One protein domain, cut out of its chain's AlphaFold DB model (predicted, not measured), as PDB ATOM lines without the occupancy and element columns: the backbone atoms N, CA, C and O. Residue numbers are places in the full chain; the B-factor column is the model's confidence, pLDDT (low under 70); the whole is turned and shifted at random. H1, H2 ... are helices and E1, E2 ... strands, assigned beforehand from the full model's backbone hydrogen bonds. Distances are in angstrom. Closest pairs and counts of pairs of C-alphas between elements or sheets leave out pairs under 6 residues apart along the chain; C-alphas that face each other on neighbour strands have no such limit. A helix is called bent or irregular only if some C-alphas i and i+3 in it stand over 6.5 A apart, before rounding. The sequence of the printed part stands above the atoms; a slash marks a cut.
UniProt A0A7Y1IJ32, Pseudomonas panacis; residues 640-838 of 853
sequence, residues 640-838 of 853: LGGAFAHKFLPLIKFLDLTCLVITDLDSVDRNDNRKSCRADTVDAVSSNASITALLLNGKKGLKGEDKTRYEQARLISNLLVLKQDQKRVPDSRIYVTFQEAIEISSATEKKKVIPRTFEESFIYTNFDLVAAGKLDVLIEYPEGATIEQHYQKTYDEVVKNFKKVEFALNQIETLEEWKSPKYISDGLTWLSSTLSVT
ATOM      1  N   LEU A 640     187.846 172.268 124.906       86.81
ATOM      2  CA  LEU A 640     189.169 172.655 124.395       86.81
ATOM      3  C   LEU A 640     189.139 173.557 123.154       86.81
ATOM      4  O   LEU A 640     190.167 174.151 122.830       86.81
ATOM      5  N   GLY A 641     187.994 173.695 122.477       77.38
ATOM      6  CA  GLY A 641     187.863 174.553 121.293       77.38
ATOM      7  C   GLY A 641     188.665 174.049 120.086       77.38
ATOM      8  O   GLY A 641     189.209 174.854 119.332       77.38
ATOM      9  N   GLY A 642     188.785 172.726 119.948       84.25
ATOM     10  CA  GLY A 642     189.530 172.033 118.895       84.25
ATOM     11  C   GLY A 642     190.181 170.734 119.380       84.25
ATOM     12  O   GLY A 642     190.139 170.400 120.568       84.25
ATOM     13  N   ALA A 643     190.843 170.025 118.461       83.25
ATOM     14  CA  ALA A 643     191.499 168.730 118.674       83.25
ATOM     15  C   ALA A 643     192.773 168.772 119.558       83.25
ATOM     16  O   ALA A 643     193.838 168.267 119.187       83.25
ATOM     17  N   PHE A 644     192.697 169.372 120.749       88.75
ATOM     18  CA  PHE A 644     193.815 169.535 121.686       88.75
ATOM     19  C   PHE A 644     193.821 168.523 122.841       88.75
ATOM     20  O   PHE A 644     194.663 168.638 123.731       88.75
ATOM     21  N   ALA A 645     192.951 167.507 122.843       90.44
ATOM     22  CA  ALA A 645     192.853 166.547 123.954       90.44
ATOM     23  C   ALA A 645     194.179 165.814 124.225       90.44
ATOM     24  O   ALA A 645     194.545 165.567 125.373       90.44
ATOM     25  N   HIS A 646     194.957 165.553 123.172       89.00
ATOM     26  CA  HIS A 646     196.292 164.959 123.267       89.00
ATOM     27  C   HIS A 646     197.269 165.759 124.149       89.00
ATOM     28  O   HIS A 646     198.149 165.165 124.768       89.00
ATOM     29  N   LYS A 647     197.100 167.085 124.265       89.62
ATOM     30  CA  LYS A 647     197.934 167.944 125.121       89.62
ATOM     31  C   LYS A 647     197.711 167.693 126.611       89.62
ATOM     32  O   LYS A 647     198.657 167.779 127.388       89.62
ATOM     33  N   PHE A 648     196.489 167.321 127.000       90.06
ATOM     34  CA  PHE A 648     196.117 166.999 128.385       90.06
ATOM     35  C   PHE A 648     196.504 165.586 128.803       90.06
ATOM     36  O   PHE A 648     196.566 165.306 130.001       90.06
ATOM     37  N   LEU A 649     196.812 164.708 127.844       86.75
ATOM     38  CA  LEU A 649     197.134 163.310 128.111       86.75
ATOM     39  C   LEU A 649     198.219 163.126 129.186       86.75
ATOM     40  O   LEU A 649     197.978 162.347 130.109       86.75
ATOM     41  N   PRO A 650     199.381 163.813 129.129       89.81
ATOM     42  CA  PRO A 650     200.431 163.608 130.121       89.81
ATOM     43  C   PRO A 650     199.955 163.954 131.532       89.81
ATOM     44  O   PRO A 650     200.244 163.217 132.471       89.81
ATOM     45  N   LEU A 651     199.176 165.032 131.673       90.94
ATOM     46  CA  LEU A 651     198.639 165.458 132.961       90.94
ATOM     47  C   LEU A 651     197.590 164.467 133.477       90.94
ATOM     48  O   LEU A 651     197.666 164.050 134.626       90.94
ATOM     49  N   ILE A 652     196.648 164.036 132.637       91.56
ATOM     50  CA  ILE A 652     195.599 163.084 133.039       91.56
ATOM     51  C   ILE A 652     196.197 161.731 133.424       91.56
ATOM     52  O   ILE A 652     195.778 161.153 134.425       91.56
ATOM     53  N   LYS A 653     197.205 161.242 132.688       90.62
ATOM     54  CA  LYS A 653     197.947 160.029 133.063       90.62
ATOM     55  C   LYS A 653     198.720 160.216 134.365       90.62
ATOM     56  O   LYS A 653     198.712 159.317 135.196       90.62
ATOM     57  N   PHE A 654     199.352 161.374 134.562       91.00
ATOM     58  CA  PHE A 654     200.088 161.676 135.788       91.00
ATOM     59  C   PHE A 654     199.174 161.705 137.018       91.00
ATOM     60  O   PHE A 654     199.492 161.092 138.034       91.00
ATOM     61  N   LEU A 655     198.018 162.367 136.913       90.12
ATOM     62  CA  LEU A 655     196.984 162.366 137.952       90.12
ATOM     63  C   LEU A 655     196.315 160.980 138.079       90.12
ATOM     64  O   LEU A 655     195.747 160.654 139.124       90.12
ATOM     65  N   ASP A 656     196.432 160.159 137.027       89.00
ATOM     66  CA  ASP A 656     195.710 158.912 136.779       89.00
ATOM     67  C   ASP A 656     194.224 159.119 137.093       89.00
ATOM     68  O   ASP A 656     193.653 158.539 138.012       89.00
ATOM     69  N   LEU A 657     193.620 160.041 136.343       89.62
ATOM     70  CA  LEU A 657     192.187 160.326 136.348       89.62
ATOM     71  C   LEU A 657     191.493 159.522 135.251       89.62
ATOM     72  O   LEU A 657     192.048 159.311 134.170       89.62
ATOM     73  N   THR A 658     190.262 159.092 135.522       92.19
ATOM     74  CA  THR A 658     189.409 158.499 134.490       92.19
ATOM     75  C   THR A 658     188.971 159.606 133.532       92.19
ATOM     76  O   THR A 658     188.461 160.631 133.981       92.19
ATOM     77  N   CYS A 659     189.170 159.432 132.225       95.50
ATOM     78  CA  CYS A 659     188.842 160.453 131.232       95.50
ATOM     79  C   CYS A 659     188.107 159.875 130.023       95.50
ATOM     80  O   CYS A 659     188.575 158.929 129.392       95.50
ATOM     81  N   LEU A 660     186.996 160.500 129.651       96.62
ATOM     82  CA  LEU A 660     186.319 160.289 128.376       96.62
ATOM     83  C   LEU A 660     186.688 161.438 127.432       96.62
ATOM     84  O   LEU A 660     186.540 162.597 127.793       96.62
ATOM     85  N   VAL A 661     187.180 161.136 126.236       96.50
ATOM     86  CA  VAL A 661     187.453 162.121 125.184       96.50
ATOM     87  C   VAL A 661     186.406 161.947 124.094       96.50
ATOM     88  O   VAL A 661     186.332 160.881 123.489       96.50
ATOM     89  N   ILE A 662     185.617 162.987 123.848       95.94
ATOM     90  CA  ILE A 662     184.639 163.074 122.763       95.94
ATOM     91  C   ILE A 662     185.212 164.057 121.740       95.94
ATOM     92  O   ILE A 662     185.451 165.221 122.061       95.94
ATOM     93  N   THR A 663     185.493 163.577 120.531       94.75
ATOM     94  CA  THR A 663     186.168 164.367 119.489       94.75
ATOM     95  C   THR A 663     185.613 164.023 118.113       94.75
ATOM     96  O   THR A 663     185.060 162.936 117.924       94.75
ATOM     97  N   ASP A 664     185.766 164.943 117.166       94.44
ATOM     98  CA  ASP A 664     185.299 164.761 115.798       94.44
ATOM     99  C   ASP A 664     186.242 163.870 114.969       94.44
ATOM    100  O   ASP A 664     187.437 163.723 115.251       94.44
ATOM    101  N   LEU A 665     185.711 163.253 113.910       92.50
ATOM    102  CA  LEU A 665     186.509 162.477 112.958       92.50
ATOM    103  C   LEU A 665     187.374 163.379 112.070       92.50
ATOM    104  O   LEU A 665     188.464 162.960 111.668       92.50
ATOM    105  N   ASP A 666     186.897 164.584 111.747       91.88
ATOM    106  CA  ASP A 666     187.547 165.559 110.856       91.88
ATOM    107  C   ASP A 666     188.144 164.918 109.594       91.88
ATOM    108  O   ASP A 666     189.363 164.960 109.349       91.88
ATOM    109  N   SER A 667     187.282 164.267 108.809       93.88
ATOM    110  CA  SER A 667     187.660 163.569 107.581       93.88
ATOM    111  C   SER A 667     188.190 164.524 106.511       93.88
ATOM    112  O   SER A 667     187.549 165.509 106.132       93.88
ATOM    113  N   VAL A 668     189.365 164.195 105.974       93.56
ATOM    114  CA  VAL A 668     190.011 164.931 104.883       93.56
ATOM    115  C   VAL A 668     190.444 163.999 103.761       93.56
ATOM    116  O   VAL A 668     190.849 162.858 104.008       93.56
ATOM    117  N   ASP A 669     190.412 164.513 102.536       91.25
ATOM    118  CA  ASP A 669     190.894 163.788 101.369       91.25
ATOM    119  C   ASP A 669     192.420 163.910 101.287       91.25
ATOM    120  O   ASP A 669     192.983 164.991 101.089       91.25
ATOM    121  N   ARG A 670     193.121 162.784 101.447       84.81
ATOM    122  CA  ARG A 670     194.587 162.752 101.358       84.81
ATOM    123  C   ARG A 670     195.112 163.049  99.948       84.81
ATOM    124  O   ARG A 670     196.273 163.432  99.832       84.81
ATOM    125  N   ASN A 671     194.285 162.867  98.919       85.44
ATOM    126  CA  ASN A 671     194.627 163.056  97.511       85.44
ATOM    127  C   ASN A 671     194.322 164.483  97.016       85.44
ATOM    128  O   ASN A 671     194.937 164.920  96.047       85.44
ATOM    129  N   ASP A 672     193.450 165.233  97.700       85.88
ATOM    130  CA  ASP A 672     193.139 166.638  97.391       85.88
ATOM    131  C   ASP A 672     193.581 167.579  98.521       85.88
ATOM    132  O   ASP A 672     192.769 168.138  99.258       85.88
ATOM    133  N   ASN A 673     194.898 167.748  98.690       83.00
ATOM    134  CA  ASN A 673     195.501 168.724  99.615       83.00
ATOM    135  C   ASN A 673     194.950 168.700 101.058       83.00
ATOM    136  O   ASN A 673     195.015 169.711 101.758       83.00
ATOM    137  N   ARG A 674     194.434 167.557 101.535       84.62
ATOM    138  CA  ARG A 674     193.773 167.432 102.846       84.62
ATOM    139  C   ARG A 674     192.584 168.383 103.010       84.62
ATOM    140  O   ARG A 674     192.309 168.826 104.127       84.62
ATOM    141  N   LYS A 675     191.876 168.692 101.923       90.38
ATOM    142  CA  LYS A 675     190.596 169.392 102.011       90.38
ATOM    143  C   LYS A 675     189.592 168.537 102.775       90.38
ATOM    144  O   LYS A 675     189.625 167.308 102.722       90.38
ATOM    145  N   SER A 676     188.705 169.221 103.489       92.50
ATOM    146  CA  SER A 676     187.522 168.608 104.086       92.50
ATOM    147  C   SER A 676     186.771 167.785 103.041       92.50
ATOM    148  O   SER A 676     186.570 168.258 101.923       92.50
ATOM    149  N   CYS A 677     186.367 166.573 103.414       92.56
ATOM    150  CA  CYS A 677     185.549 165.696 102.580       92.56
ATOM    151  C   CYS A 677     184.556 164.925 103.456       92.56
ATOM    152  O   CYS A 677     184.743 164.841 104.677       92.56
ATOM    153  N   ARG A 678     183.516 164.344 102.849       93.44
ATOM    154  CA  ARG A 678     182.638 163.403 103.554       93.44
ATOM    155  C   ARG A 678     183.429 162.189 104.024       93.44
ATOM    156  O   ARG A 678     184.351 161.741 103.342       93.44
ATOM    157  N   ALA A 679     183.042 161.635 105.164       92.56
ATOM    158  CA  ALA A 679     183.756 160.528 105.786       92.56
ATOM    159  C   ALA A 679     183.588 159.187 105.035       92.56
ATOM    160  O   ALA A 679     184.356 158.258 105.277       92.56
ATOM    161  N   ASP A 680     182.635 159.094 104.099       91.94
ATOM    162  CA  ASP A 680     182.465 157.965 103.176       91.94
ATOM    163  C   ASP A 680     183.276 158.092 101.871       91.94
ATOM    164  O   ASP A 680     183.294 157.154 101.070       91.94
ATOM    165  N   THR A 681     183.994 159.206 101.666       91.88
ATOM    166  CA  THR A 681     184.924 159.377 100.538       91.88
ATOM    167  C   THR A 681     185.998 158.282 100.561       91.88
ATOM    168  O   THR A 681     186.592 157.987 101.602       91.88
ATOM    169  N   VAL A 682     186.283 157.684  99.398       89.25
ATOM    170  CA  VAL A 682     187.329 156.657  99.253       89.25
ATOM    171  C   VAL A 682     188.671 157.213  99.730       89.25
ATOM    172  O   VAL A 682     189.054 158.317  99.359       89.25
ATOM    173  N   ASP A 683     189.393 156.442 100.545       89.81
ATOM    174  CA  ASP A 683     190.683 156.829 101.131       89.81
ATOM    175  C   ASP A 683     190.668 158.067 102.054       89.81
ATOM    176  O   ASP A 683     191.735 158.597 102.391       89.81
ATOM    177  N   ALA A 684     189.493 158.506 102.523       92.62
ATOM    178  CA  ALA A 684     189.402 159.551 103.537       92.62
ATOM    179  C   ALA A 684     190.182 159.161 104.803       92.62
ATOM    180  O   ALA A 684     190.123 158.023 105.284       92.62
ATOM    181  N   VAL A 685     190.898 160.130 105.370       93.38
ATOM    182  CA  VAL A 685     191.666 159.961 106.610       93.38
ATOM    183  C   VAL A 685     191.217 160.962 107.661       93.38
ATOM    184  O   VAL A 685     190.862 162.093 107.333       93.38
ATOM    185  N   SER A 686     191.314 160.590 108.935       93.38
ATOM    186  CA  SER A 686     191.124 161.558 110.016       93.38
ATOM    187  C   SER A 686     192.303 162.536 110.069       93.38
ATOM    188  O   SER A 686     193.487 162.148 110.026       93.38
ATOM    189  N   SER A 687     191.990 163.830 110.142       90.69
ATOM    190  CA  SER A 687     192.961 164.892 110.420       90.69
ATOM    191  C   SER A 687     193.050 165.266 111.901       90.69
ATOM    192  O   SER A 687     193.964 166.006 112.268       90.69
ATOM    193  N   ASN A 688     192.178 164.700 112.740       91.88
ATOM    194  CA  ASN A 688     192.065 165.026 114.152       91.88
ATOM    195  C   ASN A 688     193.315 164.587 114.945       91.88
ATOM    196  O   ASN A 688     193.716 163.413 114.978       91.88
ATOM    197  N   ALA A 689     193.966 165.556 115.590       89.62
ATOM    198  CA  ALA A 689     195.198 165.323 116.341       89.62
ATOM    199  C   ALA A 689     194.965 164.476 117.605       89.62
ATOM    200  O   ALA A 689     195.850 163.718 117.997       89.62
ATOM    201  N   SER A 690     193.778 164.554 118.218       91.44
ATOM    202  CA  SER A 690     193.414 163.739 119.381       91.44
ATOM    203  C   SER A 690     193.344 162.262 119.003       91.44
ATOM    204  O   SER A 690     194.018 161.451 119.627       91.44
ATOM    205  N   ILE A 691     192.622 161.903 117.935       91.31
ATOM    206  CA  ILE A 691     192.523 160.504 117.480       91.31
ATOM    207  C   ILE A 691     193.910 159.949 117.132       91.31
ATOM    208  O   ILE A 691     194.318 158.890 117.613       91.31
ATOM    209  N   THR A 692     194.666 160.689 116.322       88.56
ATOM    210  CA  THR A 692     195.967 160.225 115.819       88.56
ATOM    211  C   THR A 692     197.033 160.102 116.909       88.56
ATOM    212  O   THR A 692     197.829 159.164 116.879       88.56
ATOM    213  N   ALA A 693     197.057 161.003 117.890       87.44
ATOM    214  CA  ALA A 693     198.013 160.925 118.990       87.44
ATOM    215  C   ALA A 693     197.601 159.898 120.055       87.44
ATOM    216  O   ALA A 693     198.456 159.158 120.537       87.44
ATOM    217  N   LEU A 694     196.314 159.846 120.418       87.00
ATOM    218  CA  LEU A 694     195.832 159.034 121.538       87.00
ATOM    219  C   LEU A 694     195.679 157.552 121.178       87.00
ATOM    220  O   LEU A 694     195.987 156.701 122.008       87.00
ATOM    221  N   LEU A 695     195.213 157.241 119.963       88.44
ATOM    222  CA  LEU A 695     194.932 155.861 119.547       88.44
ATOM    223  C   LEU A 695     195.984 155.284 118.600       88.44
ATOM    224  O   LEU A 695     196.172 154.071 118.564       88.44
ATOM    225  N   LEU A 696     196.675 156.131 117.827       86.44
ATOM    226  CA  LEU A 696     197.606 155.689 116.778       86.44
ATOM    227  C   LEU A 696     199.083 155.981 117.098       86.44
ATOM    228  O   LEU A 696     199.927 155.869 116.211       86.44
ATOM    229  N   ASN A 697     199.400 156.352 118.343       76.31
ATOM    230  CA  ASN A 697     200.753 156.650 118.840       76.31
ATOM    231  C   ASN A 697     201.495 157.803 118.122       76.31
ATOM    232  O   ASN A 697     202.706 157.962 118.289       76.31
ATOM    233  N   GLY A 698     200.784 158.654 117.372       72.44
ATOM    234  CA  GLY A 698     201.346 159.841 116.721       72.44
ATOM    235  C   GLY A 698     202.386 159.556 115.619       72.44
ATOM    236  O   GLY A 698     202.718 158.422 115.295       72.44
ATOM    237  N   LYS A 699     202.904 160.623 114.990       68.94
ATOM    238  CA  LYS A 699     203.717 160.543 113.752       68.94
ATOM    239  C   LYS A 699     205.245 160.630 113.952       68.94
ATOM    240  O   LYS A 699     205.991 160.585 112.973       68.94
ATOM    241  N   LYS A 700     205.760 160.836 115.170       60.88
ATOM    242  CA  LYS A 700     207.168 161.258 115.342       60.88
ATOM    243  C   LYS A 700     208.158 160.155 114.922       60.88
ATOM    244  O   LYS A 700     208.220 159.099 115.530       60.88
ATOM    245  N   GLY A 701     208.958 160.439 113.888       64.38
ATOM    246  CA  GLY A 701     210.129 159.640 113.494       64.38
ATOM    247  C   GLY A 701     209.867 158.373 112.669       64.38
ATOM    248  O   GLY A 701     210.830 157.685 112.336       64.38
ATOM    249  N   LEU A 702     208.616 158.074 112.300       79.06
ATOM    250  CA  LEU A 702     208.265 156.835 111.593       79.06
ATOM    251  C   LEU A 702     208.861 156.784 110.171       79.06
ATOM    252  O   LEU A 702     208.715 157.724 109.381       79.06
ATOM    253  N   LYS A 703     209.498 155.659 109.823       80.19
ATOM    254  CA  LYS A 703     210.064 155.362 108.493       80.19
ATOM    255  C   LYS A 703     209.633 153.964 108.041       80.19
ATOM    256  O   LYS A 703     209.272 153.135 108.863       80.19
ATOM    257  N   GLY A 704     209.684 153.706 106.733       86.38
ATOM    258  CA  GLY A 704     209.404 152.378 106.176       86.38
ATOM    259  C   GLY A 704     207.995 151.868 106.500       86.38
ATOM    260  O   GLY A 704     207.021 152.615 106.385       86.38
ATOM    261  N   GLU A 705     207.906 150.601 106.904       83.56
ATOM    262  CA  GLU A 705     206.649 149.894 107.184       83.56
ATOM    263  C   GLU A 705     205.815 150.557 108.287       83.56
ATOM    264  O   GLU A 705     204.596 150.651 108.146       83.56
ATOM    265  N   ASP A 706     206.448 151.117 109.321       82.12
ATOM    266  CA  ASP A 706     205.737 151.776 110.424       82.12
ATOM    267  C   ASP A 706     204.976 153.023 109.961       82.12
ATOM    268  O   ASP A 706     203.860 153.293 110.407       82.12
ATOM    269  N   LYS A 707     205.544 153.768 109.004       84.62
ATOM    270  CA  LYS A 707     204.868 154.921 108.397       84.62
ATOM    271  C   LYS A 707     203.672 154.469 107.560       84.62
ATOM    272  O   LYS A 707     202.615 155.089 107.634       84.62
ATOM    273  N   THR A 708     203.827 153.400 106.782       84.88
ATOM    274  CA  THR A 708     202.734 152.838 105.975       84.88
ATOM    275  C   THR A 708     201.600 152.340 106.866       84.88
ATOM    276  O   THR A 708     200.442 152.666 106.617       84.88
ATOM    277  N   ARG A 709     201.930 151.628 107.950       85.56
ATOM    278  CA  ARG A 709     200.965 151.146 108.942       85.56
ATOM    279  C   ARG A 709     200.231 152.297 109.628       85.56
ATOM    280  O   ARG A 709     199.014 152.235 109.773       85.56
ATOM    281  N   TYR A 710     200.942 153.361 109.996       86.81
ATOM    282  CA  TYR A 710     200.342 154.567 110.567       86.81
ATOM    283  C   TYR A 710     199.370 155.250 109.593       86.81
ATOM    284  O   TYR A 710     198.244 155.566 109.969       86.81
ATOM    285  N   GLU A 711     199.756 155.448 108.329       85.31
ATOM    286  CA  GLU A 711     198.872 156.074 107.333       85.31
ATOM    287  C   GLU A 711     197.656 155.194 106.999       85.31
ATOM    288  O   GLU A 711     196.566 155.723 106.787       85.31
ATOM    289  N   GLN A 712     197.801 153.864 107.016       87.19
ATOM    290  CA  GLN A 712     196.663 152.947 106.913       87.19
ATOM    291  C   GLN A 712     195.737 153.067 108.126       87.19
ATOM    292  O   GLN A 712     194.526 153.170 107.959       87.19
ATOM    293  N   ALA A 713     196.272 153.105 109.347       88.75
ATOM    294  CA  ALA A 713     195.463 153.190 110.564       88.75
ATOM    295  C   ALA A 713     194.639 154.491 110.669       88.75
ATOM    296  O   ALA A 713     193.626 154.520 111.360       88.75
ATOM    297  N   ARG A 714     195.040 155.552 109.954       91.38
ATOM    298  CA  ARG A 714     194.312 156.831 109.876       91.38
ATOM    299  C   ARG A 714     193.086 156.813 108.968       91.38
ATOM    300  O   ARG A 714     192.314 157.774 109.011       91.38
ATOM    301  N   LEU A 715     192.941 155.798 108.116       93.38
ATOM    302  CA  LEU A 715     191.795 155.678 107.218       93.38
ATOM    303  C   LEU A 715     190.506 155.607 108.035       93.38
ATOM    304  O   LEU A 715     190.418 154.827 108.985       93.38
ATOM    305  N   ILE A 716     189.495 156.381 107.636       93.44
ATOM    306  CA  ILE A 716     188.190 156.386 108.310       93.44
ATOM    307  C   ILE A 716     187.605 154.968 108.347       93.44
ATOM    308  O   ILE A 716     187.121 154.525 109.386       93.44
ATOM    309  N   SER A 717     187.746 154.207 107.259       92.69
ATOM    310  CA  SER A 717     187.312 152.808 107.185       92.69
ATOM    311  C   SER A 717     187.931 151.915 108.267       92.69
ATOM    312  O   SER A 717     187.246 151.033 108.777       92.69
ATOM    313  N   ASN A 718     189.183 152.160 108.663       92.50
ATOM    314  CA  ASN A 718     189.848 151.410 109.731       92.50
ATOM    315  C   ASN A 718     189.430 151.899 111.124       92.50
ATOM    316  O   ASN A 718     189.248 151.079 112.023       92.50
ATOM    317  N   LEU A 719     189.227 153.209 111.302       92.50
ATOM    318  CA  LEU A 719     188.759 153.790 112.567       92.50
ATOM    319  C   LEU A 719     187.343 153.320 112.940       92.50
ATOM    320  O   LEU A 719     187.074 153.057 114.110       92.50
ATOM    321  N   LEU A 720     186.459 153.148 111.952       91.12
ATOM    322  CA  LEU A 720     185.078 152.685 112.156       91.12
ATOM    323  C   LEU A 720     184.965 151.219 112.601       91.12
ATOM    324  O   LEU A 720     183.915 150.815 113.097       91.12
ATOM    325  N   VAL A 721     186.016 150.417 112.410       90.94
ATOM    326  CA  VAL A 721     186.042 148.986 112.773       90.94
ATOM    327  C   VAL A 721     186.720 148.765 114.134       90.94
ATOM    328  O   VAL A 721     186.764 147.638 114.631       90.94
ATOM    329  N   LEU A 722     187.223 149.829 114.774       90.19
ATOM    330  CA  LEU A 722     187.850 149.728 116.090       90.19
ATOM    331  C   LEU A 722     186.857 149.223 117.138       90.19
ATOM    332  O   LEU A 722     185.787 149.796 117.356       90.19
ATOM    333  N   LYS A 723     187.256 148.158 117.831       88.88
ATOM    334  CA  LYS A 723     186.518 147.610 118.971       88.88
ATOM    335  C   LYS A 723     186.670 148.511 120.202       88.88
ATOM    336  O   LYS A 723     187.592 149.321 120.293       88.88
ATOM    337  N   GLN A 724     185.779 148.356 121.184       85.69
ATOM    338  CA  GLN A 724     185.780 149.185 122.399       85.69
ATOM    339  C   GLN A 724     187.097 149.111 123.196       85.69
ATOM    340  O   GLN A 724     187.510 150.102 123.787       85.69
ATOM    341  N   ASP A 725     187.779 147.969 123.214       85.56
ATOM    342  CA  ASP A 725     189.092 147.804 123.847       85.56
ATOM    343  C   ASP A 725     190.195 148.592 123.123       85.56
ATOM    344  O   ASP A 725     191.082 149.138 123.773       85.56
ATOM    345  N   GLN A 726     190.097 148.728 121.800       89.31
ATOM    346  CA  GLN A 726     191.045 149.483 120.971       89.31
ATOM    347  C   GLN A 726     190.818 151.003 121.019       89.31
ATOM    348  O   GLN A 726     191.701 151.767 120.640       89.31
ATOM    349  N   LYS A 727     189.652 151.448 121.503       92.19
ATOM    350  CA  LYS A 727     189.337 152.860 121.782       92.19
ATOM    351  C   LYS A 727     189.878 153.338 123.144       92.19
ATOM    352  O   LYS A 727     189.708 154.503 123.505       92.19
ATOM    353  N   ARG A 728     190.537 152.459 123.911       92.38
ATOM    354  CA  ARG A 728     191.212 152.798 125.173       92.38
ATOM    355  C   ARG A 728     192.677 153.123 124.924       92.38
ATOM    356  O   ARG A 728     193.381 152.378 124.248       92.38
ATOM    357  N   VAL A 729     193.152 154.204 125.532       90.06
ATOM    358  CA  VAL A 729     194.571 154.561 125.475       90.06
ATOM    359  C   VAL A 729     195.364 153.601 126.378       90.06
ATOM    360  O   VAL A 729     195.016 153.466 127.558       90.06
ATOM    361  N   PRO A 730     196.445 152.966 125.882       85.31
ATOM    362  CA  PRO A 730     197.244 152.023 126.663       85.31
ATOM    363  C   PRO A 730     197.764 152.602 127.986       85.31
ATOM    364  O   PRO A 730     198.116 153.789 128.070       85.31
ATOM    365  N   ASP A 731     197.807 151.744 129.010       83.88
ATOM    366  CA  ASP A 731     198.276 152.045 130.371       83.88
ATOM    367  C   ASP A 731     197.604 153.274 130.998       83.88
ATOM    368  O   ASP A 731     198.233 154.086 131.680       83.88
ATOM    369  N   SER A 732     196.315 153.469 130.716       87.38
ATOM    370  CA  SER A 732     195.558 154.594 131.256       87.38
ATOM    371  C   SER A 732     194.064 154.311 131.335       87.38
ATOM    372  O   SER A 732     193.545 153.392 130.702       87.38
ATOM    373  N   ARG A 733     193.355 155.135 132.105       89.56
ATOM    374  CA  ARG A 733     191.894 155.092 132.233       89.56
ATOM    375  C   ARG A 733     191.252 156.117 131.309       89.56
ATOM    376  O   ARG A 733     190.460 156.940 131.748       89.56
ATOM    377  N   ILE A 734     191.657 156.099 130.041       93.94
ATOM    378  CA  ILE A 734     191.253 157.091 129.046       93.94
ATOM    379  C   ILE A 734     190.596 156.380 127.871       93.94
ATOM    380  O   ILE A 734     191.181 155.461 127.293       93.94
ATOM    381  N   TYR A 735     189.392 156.817 127.519       95.75
ATOM    382  CA  TYR A 735     188.617 156.301 126.395       95.75
ATOM    383  C   TYR A 735     188.364 157.410 125.392       95.75
ATOM    384  O   TYR A 735     187.965 158.506 125.778       95.75
ATOM    385  N   VAL A 736     188.584 157.124 124.114       95.81
ATOM    386  CA  VAL A 736     188.356 158.076 123.029       95.81
ATOM    387  C   VAL A 736     187.174 157.595 122.206       95.81
ATOM    388  O   VAL A 736     187.199 156.499 121.650       95.81
ATOM    389  N   THR A 737     186.145 158.428 122.119       95.69
ATOM    390  CA  THR A 737     184.964 158.185 121.303       95.69
ATOM    391  C   THR A 737     184.802 159.277 120.252       95.69
ATOM    392  O   THR A 737     185.128 160.442 120.477       95.69
ATOM    393  N   PHE A 738     184.330 158.864 119.086       95.38
ATOM    394  CA  PHE A 738     184.141 159.675 117.890       95.38
ATOM    395  C   PHE A 738     183.056 159.015 117.036       95.38
ATOM    396  O   PHE A 738     182.633 157.890 117.324       95.38
ATOM    397  N   GLN A 739     182.614 159.714 115.997       94.69
ATOM    398  CA  GLN A 739     181.458 159.344 115.190       94.69
ATOM    399  C   GLN A 739     181.540 157.915 114.629       94.69
ATOM    400  O   GLN A 739     182.586 157.440 114.180       94.69
ATOM    401  N   GLU A 740     180.393 157.239 114.631       91.75
ATOM    402  CA  GLU A 740     180.210 155.908 114.055       91.75
ATOM    403  C   GLU A 740     179.263 155.983 112.860       91.75
ATOM    404  O   GLU A 740     178.512 156.942 112.695       91.75
ATOM    405  N   ALA A 741     179.291 154.961 112.012       93.38
ATOM    406  CA  ALA A 741     178.404 154.913 110.864       93.38
ATOM    407  C   ALA A 741     176.948 154.673 111.295       93.38
ATOM    408  O   ALA A 741     176.667 153.743 112.054       93.38
ATOM    409  N   ILE A 742     176.035 155.475 110.757       93.44
ATOM    410  CA  ILE A 742     174.608 155.470 111.082       93.44
ATOM    411  C   ILE A 742     173.846 154.915 109.883       93.44
ATOM    412  O   ILE A 742     174.057 155.337 108.748       93.44
ATOM    413  N   GLU A 743     172.970 153.942 110.121       92.75
ATOM    414  CA  GLU A 743     172.045 153.460 109.098       92.75
ATOM    415  C   GLU A 743     170.767 154.297 109.153       92.75
ATOM    416  O   GLU A 743     170.056 154.288 110.156       92.75
ATOM    417  N   ILE A 744     170.494 155.028 108.075       91.38
ATOM    418  CA  ILE A 744     169.259 155.784 107.892       91.38
ATOM    419  C   ILE A 744     168.344 154.970 106.987       91.38
ATOM    420  O   ILE A 744     168.758 154.491 105.925       91.38
ATOM    421  N   SER A 745     167.088 154.833 107.394       84.81
ATOM    422  CA  SER A 745     166.040 154.208 106.597       84.81
ATOM    423  C   SER A 745     164.918 155.199 106.327       84.81
ATOM    424  O   SER A 745     164.294 155.680 107.266       84.81
ATOM    425  N   SER A 746     164.632 155.457 105.054       78.00
ATOM    426  CA  SER A 746     163.391 156.089 104.610       78.00
ATOM    427  C   SER A 746     162.402 155.018 104.128       78.00
ATOM    428  O   SER A 746     162.722 153.827 104.082       78.00
ATOM    429  N   ALA A 747     161.192 155.423 103.731       71.81
ATOM    430  CA  ALA A 747     160.195 154.506 103.168       71.81
ATOM    431  C   ALA A 747     160.668 153.788 101.882       71.81
ATOM    432  O   ALA A 747     160.097 152.763 101.511       71.81
ATOM    433  N   THR A 748     161.691 154.315 101.201       71.50
ATOM    434  CA  THR A 748     162.136 153.867  99.871       71.50
ATOM    435  C   THR A 748     163.621 153.509  99.787       71.50
ATOM    436  O   THR A 748     164.014 152.805  98.858       71.50
ATOM    437  N   GLU A 749     164.457 153.945 100.735       81.94
ATOM    438  CA  GLU A 749     165.913 153.790 100.684       81.94
ATOM    439  C   GLU A 749     166.477 153.440 102.070       81.94
ATOM    440  O   GLU A 749     166.046 153.976 103.090       81.94
ATOM    441  N   LYS A 750     167.472 152.551 102.115       87.56
ATOM    442  CA  LYS A 750     168.332 152.362 103.288       87.56
ATOM    443  C   LYS A 750     169.751 152.724 102.909       87.56
ATOM    444  O   LYS A 750     170.280 152.183 101.936       87.56
ATOM    445  N   LYS A 751     170.370 153.610 103.681       89.81
ATOM    446  CA  LYS A 751     171.730 154.061 103.418       89.81
ATOM    447  C   LYS A 751     172.523 154.209 104.701       89.81
ATOM    448  O   LYS A 751     172.048 154.744 105.697       89.81
ATOM    449  N   LYS A 752     173.767 153.748 104.646       92.06
ATOM    450  CA  LYS A 752     174.745 153.941 105.708       92.06
ATOM    451  C   LYS A 752     175.489 155.248 105.455       92.06
ATOM    452  O   LYS A 752     176.161 155.372 104.434       92.06
ATOM    453  N   VAL A 753     175.361 156.195 106.373       93.69
ATOM    454  CA  VAL A 753     176.058 157.486 106.344       93.69
ATOM    455  C   VAL A 753     177.117 157.522 107.437       93.69
ATOM    456  O   VAL A 753     176.984 156.863 108.471       93.69
ATOM    457  N   ILE A 754     178.196 158.263 107.209       94.81
ATOM    458  CA  ILE A 754     179.275 158.419 108.185       94.81
ATOM    459  C   ILE A 754     179.374 159.915 108.514       94.81
ATOM    460  O   ILE A 754     179.848 160.684 107.672       94.81
ATOM    461  N   PRO A 755     178.892 160.353 109.689       94.62
ATOM    462  CA  PRO A 755     179.024 161.742 110.098       94.62
ATOM    463  C   PRO A 755     180.480 162.069 110.406       94.62
ATOM    464  O   PRO A 755     181.193 161.236 110.970       94.62
ATOM    465  N   ARG A 756     180.923 163.282 110.067       93.75
ATOM    466  CA  ARG A 756     182.279 163.737 110.412       93.75
ATOM    467  C   ARG A 756     182.341 164.496 111.743       93.75
ATOM    468  O   ARG A 756     183.383 164.456 112.392       93.75
ATOM    469  N   THR A 757     181.273 165.218 112.094       94.06
ATOM    470  CA  THR A 757     181.182 166.058 113.300       94.06
ATOM    471  C   THR A 757     180.015 165.645 114.189       94.06
ATOM    472  O   THR A 757     179.154 164.851 113.790       94.06
ATOM    473  N   PHE A 758     179.967 166.195 115.406       94.19
ATOM    474  CA  PHE A 758     178.823 166.050 116.300       94.19
ATOM    475  C   PHE A 758     177.501 166.462 115.632       94.19
ATOM    476  O   PHE A 758     176.527 165.717 115.720       94.19
ATOM    477  N   GLU A 759     177.450 167.615 114.954       95.06
ATOM    478  CA  GLU A 759     176.203 168.152 114.387       95.06
ATOM    479  C   GLU A 759     175.626 167.216 113.322       95.06
ATOM    480  O   GLU A 759     174.452 166.855 113.384       95.06
ATOM    481  N   GLU A 760     176.472 166.740 112.402       95.06
ATOM    482  CA  GLU A 760     176.080 165.727 111.419       95.06
ATOM    483  C   GLU A 760     175.559 164.461 112.112       95.06
ATOM    484  O   GLU A 760     174.518 163.917 111.743       95.06
ATOM    485  N   SER A 761     176.257 163.999 113.155       95.50
ATOM    486  CA  SER A 761     175.855 162.800 113.890       95.50
ATOM    487  C   SER A 761     174.510 162.972 114.588       95.50
ATOM    488  O   SER A 761     173.730 162.020 114.617       95.50
ATOM    489  N   PHE A 762     174.226 164.150 115.141       95.38
ATOM    490  CA  PHE A 762     172.942 164.468 115.758       95.38
ATOM    491  C   PHE A 762     171.813 164.434 114.724       95.38
ATOM    492  O   PHE A 762     170.808 163.753 114.939       95.38
ATOM    493  N   ILE A 763     172.010 165.110 113.586       95.12
ATOM    494  CA  ILE A 763     171.032 165.197 112.492       95.12
ATOM    495  C   ILE A 763     170.682 163.797 111.978       95.12
ATOM    496  O   ILE A 763     169.509 163.447 111.879       95.12
ATOM    497  N   TYR A 764     171.687 162.965 111.700       95.12
ATOM    498  CA  TYR A 764     171.464 161.620 111.166       95.12
ATOM    499  C   TYR A 764     170.884 160.647 112.196       95.12
ATOM    500  O   TYR A 764     170.085 159.789 111.831       95.12
ATOM    501  N   THR A 765     171.237 160.780 113.479       94.94
ATOM    502  CA  THR A 765     170.642 159.954 114.551       94.94
ATOM    503  C   THR A 765     169.144 160.235 114.702       94.94
ATOM    504  O   THR A 765     168.368 159.333 115.021       94.94
ATOM    505  N   ASN A 766     168.735 161.475 114.430       94.44
ATOM    506  CA  ASN A 766     167.364 161.960 114.563       94.44
ATOM    507  C   ASN A 766     166.688 162.210 113.211       94.44
ATOM    508  O   ASN A 766     165.776 163.032 113.123       94.44
ATOM    509  N   PHE A 767     167.114 161.492 112.165       93.00
ATOM    510  CA  PHE A 767     166.686 161.746 110.790       93.00
ATOM    511  C   PHE A 767     165.162 161.794 110.628       93.00
ATOM    512  O   PHE A 767     164.664 162.676 109.941       93.00
ATOM    513  N   ASP A 768     164.417 160.917 111.307       90.88
ATOM    514  CA  ASP A 768     162.950 160.884 111.238       90.88
ATOM    515  C   ASP A 768     162.308 162.198 111.721       90.88
ATOM    516  O   ASP A 768     161.365 162.698 111.110       90.88
ATOM    517  N   LEU A 769     162.835 162.782 112.802       91.75
ATOM    518  CA  LEU A 769     162.335 164.037 113.370       91.75
ATOM    519  C   LEU A 769     162.753 165.241 112.518       91.75
ATOM    520  O   LEU A 769     161.964 166.166 112.329       91.75
ATOM    521  N   VAL A 770     163.970 165.209 111.968       91.25
ATOM    522  CA  VAL A 770     164.473 166.245 111.055       91.25
ATOM    523  C   VAL A 770     163.680 166.242 109.747       91.25
ATOM    524  O   VAL A 770     163.212 167.287 109.306       91.25
ATOM    525  N   ALA A 771     163.460 165.069 109.148       87.38
ATOM    526  CA  ALA A 771     162.685 164.917 107.919       87.38
ATOM    527  C   ALA A 771     161.209 165.304 108.107       87.38
ATOM    528  O   ALA A 771     160.582 165.804 107.176       87.38
ATOM    529  N   ALA A 772     160.661 165.115 109.312       87.25
ATOM    530  CA  ALA A 772     159.319 165.565 109.678       87.25
ATOM    531  C   ALA A 772     159.230 167.068 110.017       87.25
ATOM    532  O   ALA A 772     158.137 167.546 110.317       87.25
ATOM    533  N   GLY A 773     160.347 167.808 110.013       87.00
ATOM    534  CA  GLY A 773     160.389 169.229 110.382       87.00
ATOM    535  C   GLY A 773     160.115 169.502 111.865       87.00
ATOM    536  O   GLY A 773     159.744 170.615 112.225       87.00
ATOM    537  N   LYS A 774     160.263 168.488 112.726       90.38
ATOM    538  CA  LYS A 774     160.034 168.571 114.179       90.38
ATOM    539  C   LYS A 774     161.253 169.082 114.950       90.38
ATOM    540  O   LYS A 774     161.103 169.608 116.046       90.38
ATOM    541  N   LEU A 775     162.450 168.922 114.385       92.25
ATOM    542  CA  LEU A 775     163.690 169.481 114.922       92.25
ATOM    543  C   LEU A 775     164.230 170.541 113.966       92.25
ATOM    544  O   LEU A 775     164.482 170.250 112.796       92.25
ATOM    545  N   ASP A 776     164.442 171.750 114.478       92.00
ATOM    546  CA  ASP A 776     165.089 172.815 113.719       92.00
ATOM    547  C   ASP A 776     166.608 172.642 113.760       92.00
ATOM    548  O   ASP A 776     167.262 172.954 114.754       92.00
ATOM    549  N   VAL A 777     167.168 172.136 112.663       92.06
ATOM    550  CA  VAL A 777     168.608 171.894 112.508       92.06
ATOM    551  C   VAL A 777     169.322 172.985 111.706       92.06
ATOM    552  O   VAL A 777     170.476 172.792 111.327       92.06
ATOM    553  N   LEU A 778     168.663 174.122 111.442       91.62
ATOM    554  CA  LEU A 778     169.195 175.252 110.664       91.62
ATOM    555  C   LEU A 778     169.605 174.912 109.220       91.62
ATOM    556  O   LEU A 778     170.387 175.637 108.601       91.62
ATOM    557  N   ILE A 779     169.095 173.808 108.676       91.00
ATOM    558  CA  ILE A 779     169.348 173.370 107.302       91.00
ATOM    559  C   ILE A 779     168.004 173.142 106.633       91.00
ATOM    560  O   ILE A 779     167.237 172.262 107.014       91.00
ATOM    561  N   GLU A 780     167.729 173.925 105.596       88.75
ATOM    562  CA  GLU A 780     166.552 173.723 104.763       88.75
ATOM    563  C   GLU A 780     166.819 172.574 103.793       88.75
ATOM    564  O   GLU A 780     167.768 172.636 103.011       88.75
ATOM    565  N   TYR A 781     165.996 171.530 103.780       87.88
ATOM    566  CA  TYR A 781     166.128 170.424 102.827       87.88
ATOM    567  C   TYR A 781     165.126 170.570 101.671       87.88
ATOM    568  O   TYR A 781     164.017 171.048 101.893       87.88
ATOM    569  N   PRO A 782     165.486 170.192 100.427       83.38
ATOM    570  CA  PRO A 782     164.527 170.180  99.324       83.38
ATOM    571  C   PRO A 782     163.369 169.213  99.605       83.38
ATOM    572  O   PRO A 782     163.595 168.116 100.120       83.38
ATOM    573  N   GLU A 783     162.145 169.580  99.220       80.25
ATOM    574  CA  GLU A 783     160.987 168.686  99.337       80.25
ATOM    575  C   GLU A 783     161.219 167.380  98.557       80.25
ATOM    576  O   GLU A 783     161.586 167.395  97.381       80.25
ATOM    577  N   GLY A 784     161.017 166.236  99.219       80.81
ATOM    578  CA  GLY A 784     161.196 164.911  98.612       80.81
ATOM    579  C   GLY A 784     162.651 164.517  98.325       80.81
ATOM    580  O   GLY A 784     162.881 163.621  97.512       80.81
ATOM    581  N   ALA A 785     163.633 165.171  98.954       83.62
ATOM    582  CA  ALA A 785     165.042 164.840  98.778       83.62
ATOM    583  C   ALA A 785     165.368 163.384  99.172       83.62
ATOM    584  O   ALA A 785     164.887 162.845 100.169       83.62
ATOM    585  N   THR A 786     166.230 162.746  98.380       88.38
ATOM    586  CA  THR A 786     166.795 161.413  98.674       88.38
ATOM    587  C   THR A 786     167.746 161.463  99.871       88.38
ATOM    588  O   THR A 786     168.276 162.530 100.199       88.38
ATOM    589  N   ILE A 787     168.042 160.313 100.494       89.12
ATOM    590  CA  ILE A 787     168.971 160.275 101.639       89.12
ATOM    591  C   ILE A 787     170.350 160.810 101.227       89.12
ATOM    592  O   ILE A 787     170.997 161.521 101.990       89.12
ATOM    593  N   GLU A 788     170.784 160.543  99.992       90.44
ATOM    594  CA  GLU A 788     172.051 161.066  99.471       90.44
ATOM    595  C   GLU A 788     172.063 162.591  99.316       90.44
ATOM    596  O   GLU A 788     173.068 163.232  99.621       90.44
ATOM    597  N   GLN A 789     170.954 163.192  98.881       89.62
ATOM    598  CA  GLN A 789     170.840 164.650  98.797       89.62
ATOM    599  C   GLN A 789     170.832 165.291 100.187       89.62
ATOM    600  O   GLN A 789     171.483 166.317 100.381       89.62
ATOM    601  N   HIS A 790     170.154 164.674 101.163       90.25
ATOM    602  CA  HIS A 790     170.230 165.089 102.565       90.25
ATOM    603  C   HIS A 790     171.662 165.008 103.095       90.25
ATOM    604  O   HIS A 790     172.135 165.959 103.718       90.25
ATOM    605  N   TYR A 791     172.361 163.905 102.827       91.75
ATOM    606  CA  TYR A 791     173.733 163.698 103.279       91.75
ATOM    607  C   TYR A 791     174.675 164.756 102.688       91.75
ATOM    608  O   TYR A 791     175.371 165.451 103.429       91.75
ATOM    609  N   GLN A 792     174.640 164.954 101.367       92.62
ATOM    610  CA  GLN A 792     175.486 165.942 100.702       92.62
ATOM    611  C   GLN A 792     175.191 167.369 101.182       92.62
ATOM    612  O   GLN A 792     176.118 168.104 101.510       92.62
ATOM    613  N   LYS A 793     173.909 167.747 101.288       92.56
ATOM    614  CA  LYS A 793     173.521 169.092 101.730       92.56
ATOM    615  C   LYS A 793     173.917 169.360 103.179       92.56
ATOM    616  O   LYS A 793     174.410 170.440 103.482       92.56
ATOM    617  N   THR A 794     173.741 168.374 104.059       93.56
ATOM    618  CA  THR A 794     174.138 168.499 105.467       93.56
ATOM    619  C   THR A 794     175.641 168.720 105.582       93.56
ATOM    620  O   THR A 794     176.069 169.651 106.255       93.56
ATOM    621  N   TYR A 795     176.441 167.933 104.859       93.75
ATOM    622  CA  TYR A 795     177.885 168.137 104.784       93.75
ATOM    623  C   TYR A 795     178.238 169.548 104.271       93.75
ATOM    624  O   TYR A 795     179.012 170.264 104.906       93.75
ATOM    625  N   ASP A 796     177.649 169.983 103.155       92.62
ATOM    626  CA  ASP A 796     177.977 171.274 102.544       92.62
ATOM    627  C   ASP A 796     177.652 172.469 103.455       92.62
ATOM    628  O   ASP A 796     178.381 173.463 103.432       92.62
ATOM    629  N   GLU A 797     176.585 172.393 104.252       92.88
ATOM    630  CA  GLU A 797     176.203 173.452 105.192       92.88
ATOM    631  C   GLU A 797     177.027 173.409 106.486       92.88
ATOM    632  O   GLU A 797     177.533 174.449 106.924       92.88
ATOM    633  N   VAL A 798     177.249 172.218 107.059       91.38
ATOM    634  CA  VAL A 798     178.019 172.056 108.307       91.38
ATOM    635  C   VAL A 798     179.477 172.499 108.133       91.38
ATOM    636  O   VAL A 798     180.046 173.134 109.022       91.38
ATOM    637  N   VAL A 799     180.088 172.226 106.975       87.50
ATOM    638  CA  VAL A 799     181.506 172.534 106.712       87.50
ATOM    639  C   VAL A 799     181.781 174.017 106.440       87.50
ATOM    640  O   VAL A 799     182.918 174.456 106.619       87.50
ATOM    641  N   LYS A 800     180.782 174.801 106.016       84.69
ATOM    642  CA  LYS A 800     180.971 176.214 105.644       84.69
ATOM    643  C   LYS A 800     181.012 177.148 106.858       84.69
ATOM    644  O   LYS A 800     182.084 177.450 107.362       84.69
ATOM    645  N   ASN A 801     179.854 177.660 107.277       75.44
ATOM    646  CA  ASN A 801     179.689 178.659 108.341       75.44
ATOM    647  C   ASN A 801     178.460 178.304 109.189       75.44
ATOM    648  O   ASN A 801     177.565 179.121 109.405       75.44
ATOM    649  N   PHE A 802     178.395 177.049 109.627       89.94
ATOM    650  CA  PHE A 802     177.270 176.555 110.403       89.94
ATOM    651  C   PHE A 802     177.187 177.244 111.766       89.94
ATOM    652  O   PHE A 802     178.173 177.333 112.507       89.94
ATOM    653  N   LYS A 803     175.994 177.722 112.121       92.31
ATOM    654  CA  LYS A 803     175.755 178.423 113.383       92.31
ATOM    655  C   LYS A 803     175.603 177.433 114.541       92.31
ATOM    656  O   LYS A 803     174.521 177.241 115.084       92.31
ATOM    657  N   LYS A 804     176.723 176.834 114.948       91.69
ATOM    658  CA  LYS A 804     176.804 175.784 115.980       91.69
ATOM    659  C   LYS A 804     176.052 176.111 117.280       91.69
ATOM    660  O   LYS A 804     175.359 175.260 117.821       91.69
ATOM    661  N   VAL A 805     176.183 177.339 117.790       91.94
ATOM    662  CA  VAL A 805     175.536 177.740 119.055       91.94
ATOM    663  C   VAL A 805     174.017 177.851 118.903       91.94
ATOM    664  O   VAL A 805     173.299 177.348 119.756       91.94
ATOM    665  N   GLU A 806     173.539 178.462 117.816       94.00
ATOM    666  CA  GLU A 806     172.104 178.585 117.514       94.00
ATOM    667  C   GLU A 806     171.480 177.194 117.334       94.00
ATOM    668  O   GLU A 806     170.473 176.887 117.961       94.00
ATOM    669  N   PHE A 807     172.166 176.301 116.613       94.94
ATOM    670  CA  PHE A 807     171.757 174.903 116.466       94.94
ATOM    671  C   PHE A 807     171.566 174.209 117.821       94.94
ATOM    672  O   PHE A 807     170.541 173.568 118.039       94.94
ATOM    673  N   ALA A 808     172.535 174.346 118.733       93.00
ATOM    674  CA  ALA A 808     172.486 173.706 120.045       93.00
ATOM    675  C   ALA A 808     171.352 174.255 120.928       93.00
ATOM    676  O   ALA A 808     170.700 173.484 121.625       93.00
ATOM    677  N   LEU A 809     171.101 175.568 120.889       92.94
ATOM    678  CA  LEU A 809     170.012 176.194 121.645       92.94
ATOM    679  C   LEU A 809     168.641 175.732 121.140       92.94
ATOM    680  O   LEU A 809     167.799 175.368 121.957       92.94
ATOM    681  N   ASN A 810     168.458 175.617 119.822       93.44
ATOM    682  CA  ASN A 810     167.211 175.109 119.241       93.44
ATOM    683  C   ASN A 810     166.891 173.676 119.707       93.44
ATOM    684  O   ASN A 810     165.726 173.342 119.922       93.44
ATOM    685  N   GLN A 811     167.912 172.832 119.923       93.25
ATOM    686  CA  GLN A 811     167.701 171.469 120.438       93.25
ATOM    687  C   GLN A 811     167.406 171.417 121.943       93.25
ATOM    688  O   GLN A 811     166.931 170.391 122.421       93.25
ATOM    689  N   ILE A 812     167.702 172.480 122.696       89.88
ATOM    690  CA  ILE A 812     167.305 172.604 124.107       89.88
ATOM    691  C   ILE A 812     165.883 173.153 124.224       89.88
ATOM    692  O   ILE A 812     165.146 172.757 125.121       89.88
ATOM    693  N   GLU A 813     165.496 174.079 123.344       89.56
ATOM    694  CA  GLU A 813     164.170 174.708 123.374       89.56
ATOM    695  C   GLU A 813     163.050 173.790 122.868       89.56
ATOM    696  O   GLU A 813     161.882 173.997 123.203       89.56
ATOM    697  N   THR A 814     163.386 172.780 122.064       89.56
ATOM    698  CA  THR A 814     162.398 171.841 121.527       89.56
ATOM    699  C   THR A 814     161.727 171.003 122.620       89.56
ATOM    700  O   THR A 814     162.344 170.601 123.604       89.56
ATOM    701  N   LEU A 815     160.441 170.702 122.422       87.81
ATOM    702  CA  LEU A 815     159.673 169.775 123.267       87.81
ATOM    703  C   LEU A 815     159.747 168.324 122.766       87.81
ATOM    704  O   LEU A 815     159.194 167.425 123.396       87.81
ATOM    705  N   GLU A 816     160.361 168.098 121.605       90.19
ATOM    706  CA  GLU A 816     160.469 166.773 120.997       90.19
ATOM    707  C   GLU A 816     161.616 165.979 121.640       90.19
ATOM    708  O   GLU A 816     162.744 166.461 121.746       90.19
ATOM    709  N   GLU A 817     161.345 164.732 122.027       89.06
ATOM    710  CA  GLU A 817     162.366 163.833 122.570       89.06
ATOM    711  C   GLU A 817     163.283 163.323 121.451       89.06
ATOM    712  O   GLU A 817     162.883 162.521 120.600       89.06
ATOM    713  N   TRP A 818     164.538 163.772 121.457       93.56
ATOM    714  CA  TRP A 818     165.556 163.345 120.501       93.56
ATOM    715  C   TRP A 818     166.517 162.301 121.093       93.56
ATOM    716  O   TRP A 818     166.756 162.207 122.298       93.56
ATOM    717  N   LYS A 819     167.086 161.486 120.202       93.56
ATOM    718  CA  LYS A 819     168.020 160.393 120.483       93.56
ATOM    719  C   LYS A 819     169.462 160.889 120.538       93.56
ATOM    720  O   LYS A 819     169.930 161.566 119.620       93.56
ATOM    721  N   SER A 820     170.187 160.493 121.582       93.50
ATOM    722  CA  SER A 820     171.623 160.767 121.698       93.50
ATOM    723  C   SER A 820     172.439 159.967 120.670       93.50
ATOM    724  O   SER A 820     172.171 158.774 120.479       93.50
ATOM    725  N   PRO A 821     173.460 160.570 120.024       94.81
ATOM    726  CA  PRO A 821     174.397 159.837 119.185       94.81
ATOM    727  C   PRO A 821     175.018 158.641 119.915       94.81
ATOM    728  O   PRO A 821     175.580 158.767 121.006       94.81
ATOM    729  N   LYS A 822     174.970 157.466 119.277       93.00
ATOM    730  CA  LYS A 822     175.371 156.194 119.897       93.00
ATOM    731  C   LYS A 822     176.782 156.221 120.492       93.00
ATOM    732  O   LYS A 822     176.974 155.769 121.613       93.00
ATOM    733  N   TYR A 823     177.754 156.797 119.783       94.38
ATOM    734  CA  TYR A 823     179.150 156.846 120.233       94.38
ATOM    735  C   TYR A 823     179.337 157.624 121.551       94.38
ATOM    736  O   TYR A 823     180.226 157.297 122.343       94.38
ATOM    737  N   ILE A 824     178.490 158.626 121.817       94.94
ATOM    738  CA  ILE A 824     178.490 159.381 123.077       94.94
ATOM    739  C   ILE A 824     177.883 158.526 124.178       94.94
ATOM    740  O   ILE A 824     178.487 158.390 125.238       94.94
ATOM    741  N   SER A 825     176.736 157.894 123.912       92.94
ATOM    742  CA  SER A 825     176.104 156.982 124.870       92.94
ATOM    743  C   SER A 825     177.019 155.807 125.242       92.94
ATOM    744  O   SER A 825     177.147 155.474 126.419       92.94
ATOM    745  N   ASP A 826     177.720 155.213 124.275       92.50
ATOM    746  CA  ASP A 826     178.690 154.138 124.512       92.50
ATOM    747  C   ASP A 826     179.882 154.638 125.350       92.50
ATOM    748  O   ASP A 826     180.321 153.964 126.284       92.50
ATOM    749  N   GLY A 827     180.366 155.856 125.074       94.81
ATOM    750  CA  GLY A 827     181.405 156.518 125.867       94.81
ATOM    751  C   GLY A 827     180.981 156.783 127.316       94.81
ATOM    752  O   GLY A 827     181.745 156.505 128.242       94.81
ATOM    753  N   LEU A 828     179.753 157.259 127.531       94.88
ATOM    754  CA  LEU A 828     179.179 157.480 128.865       94.88
ATOM    755  C   LEU A 828     178.919 156.159 129.605       94.88
ATOM    756  O   LEU A 828     179.201 156.061 130.798       94.88
ATOM    757  N   THR A 829     178.496 155.109 128.898       93.12
ATOM    758  CA  THR A 829     178.359 153.752 129.457       93.12
ATOM    759  C   THR A 829     179.709 153.229 129.946       93.12
ATOM    760  O   THR A 829     179.834 152.705 131.060       93.12
ATOM    761  N   TRP A 830     180.760 153.404 129.139       93.56
ATOM    762  CA  TRP A 830     182.122 153.068 129.545       93.56
ATOM    763  C   TRP A 830     182.551 153.866 130.783       93.56
ATOM    764  O   TRP A 830     183.108 153.287 131.721       93.56
ATOM    765  N   LEU A 831     182.255 155.167 130.816       93.31
ATOM    766  CA  LEU A 831     182.596 156.030 131.941       93.31
ATOM    767  C   LEU A 831     181.898 155.574 133.229       93.31
ATOM    768  O   LEU A 831     182.562 155.373 134.243       93.31
ATOM    769  N   SER A 832     180.590 155.315 133.160       90.38
ATOM    770  CA  SER A 832     179.767 154.821 134.269       90.38
ATOM    771  C   SER A 832     180.256 153.477 134.807       90.38
ATOM    772  O   SER A 832     180.460 153.321 136.014       90.38
ATOM    773  N   SER A 833     180.543 152.519 133.921       87.06
ATOM    774  CA  SER A 833     181.072 151.211 134.328       87.06
ATOM    775  C   SER A 833     182.457 151.314 134.980       87.06
ATOM    776  O   SER A 833     182.729 150.643 135.974       87.06
ATOM    777  N   THR A 834     183.324 152.192 134.471       85.56
ATOM    778  CA  THR A 834     184.669 152.412 135.024       85.56
ATOM    779  C   THR A 834     184.604 153.111 136.384       85.56
ATOM    780  O   THR A 834     185.333 152.743 137.310       85.56
ATOM    781  N   LEU A 835     183.707 154.088 136.529       82.38
ATOM    782  CA  LEU A 835     183.474 154.792 137.784       82.38
ATOM    783  C   LEU A 835     182.845 153.886 138.841       82.38
ATOM    784  O   LEU A 835     183.395 153.801 139.925       82.38
ATOM    785  N   SER A 836     181.818 153.099 138.520       70.69
ATOM    786  CA  SER A 836     181.182 152.163 139.469       70.69
ATOM    787  C   SER A 836     182.158 151.136 140.067       70.69
ATOM    788  O   SER A 836     181.962 150.628 141.165       70.69
ATOM    789  N   VAL A 837     183.253 150.824 139.364       60.38
ATOM    790  CA  VAL A 837     184.331 149.967 139.884       60.38
ATOM    791  C   VAL A 837     185.255 150.723 140.850       60.38
ATOM    792  O   VAL A 837     185.967 150.099 141.639       60.38
ATOM    793  N   THR A 838     185.301 152.050 140.794       57.84
ATOM    794  CA  THR A 838     186.292 152.894 141.484       57.84
ATOM    795  C   THR A 838     185.707 153.839 142.534       57.84
ATOM    796  O   THR A 838     186.453 154.271 143.414       57.84
TER     797      THR A 838
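AT A GLANCE: This is residues 640 to 838 of the 853 residues of a protein of Pseudomonas panacis (UniProt A0A7Y1IJ32). Two lobes make this domain: in one, a ribbon of two parallel strands, E1 and E4, has H1 and H2 on one side and H9 on the other, with the E2-E3 hairpin, H3 and H4 beyond the end where E1 and E4 finish. In the other lobe the antiparallel E5-E6 hairpin packs on H5 and on residues 787 to 791 of H7, with H6 and H8 close to H5. The printed part has 199 residues, with nine named helices and six named strands in the order H1 E1 E2 E3 H2 H3 H4 E4 E5 E6 H5 H6 H7 H8 H9, class mixed. It is compact, with a radius of gyration of the C-alphas of 17.9 A, and spans 51 by 43 by 29 A.

HOW THE PARTS SIT: Start at H1, residues 645 to 655, which touches H2, residues 689 to 694, at His 646 and Ser 690, C-alphas 5.0 A apart, with a shallow tilt of 32 degrees, only just short of steep, the same way. E1, residues 658 to 662, is parallel to E4, residues 734 to 737; look for N 661 and O 735, 2.8 A apart. The closest C-alphas of E1 and H9, residues 822 to 836, are those of Leu 660 and Gly 827, 6.7 A apart. E2, residues 667 to 669, and E3, residues 684 to 686, form a hairpin, with N 668 and O 685 at 2.9 A. H4, residues 716 to 719, comes closest to E3 at Ile 716 and Val 685, C-alphas 5.3 A apart. H3, residues 705 to 713, is close to H4 but not clearly touching; C-alphas 713 and 719 are 7.0 A apart. E5, residues 742 to 745, and E6, residues 750 to 753, form a hairpin, with N 742 and O 753 at 2.8 A. H5, residues 758 to 765, touches H7, residues 787 to 801, through residues 794 to 798 of H7 alone; the closest C-alphas, 760 and 794, are 6.8 A apart, with a shallow tilt of 19 degrees, opposite ways. H6, residues 767 to 771, and H8, residues 804 to 813, are each close to H5 but not clearly touching, at 6.8 A for C-alphas 763 and 770 and 7.8 A for C-alphas 759 and 804. Every O i to N i+4 pair is within hydrogen-bond range in H2, H3, H5, H6, H8 and H9, against 5 of 7 in H1 and 9 of 11 in H7; H4 is too short for one.

IN THESE COORDINATES: Find C-alpha 645 at (192.853, 166.547, 123.954); H1 runs 15.2 A from there. H1 is irregular, with C-alphas 647 and 650 7.1 A apart, and H7 only just so, with C-alphas 798 and 801 6.8 A apart. E1 is 13.5 A long, H3 12.1 A, H7 22.3 A and H8 14.7 A. H9 runs 20.8 A to C-alpha 836 at (181.182, 152.163, 139.469).

THE WHOLE: The C-alphas farthest apart, those of Gly 704 and Leu 815, are 55.4 A apart. The printed part has no cut. The links E2 to E3, H4 to E4 and H6 to H7 are long. Mean pLDDT of the printed part is 89.2; residues 699 to 701 and 837 to 838 are under 70.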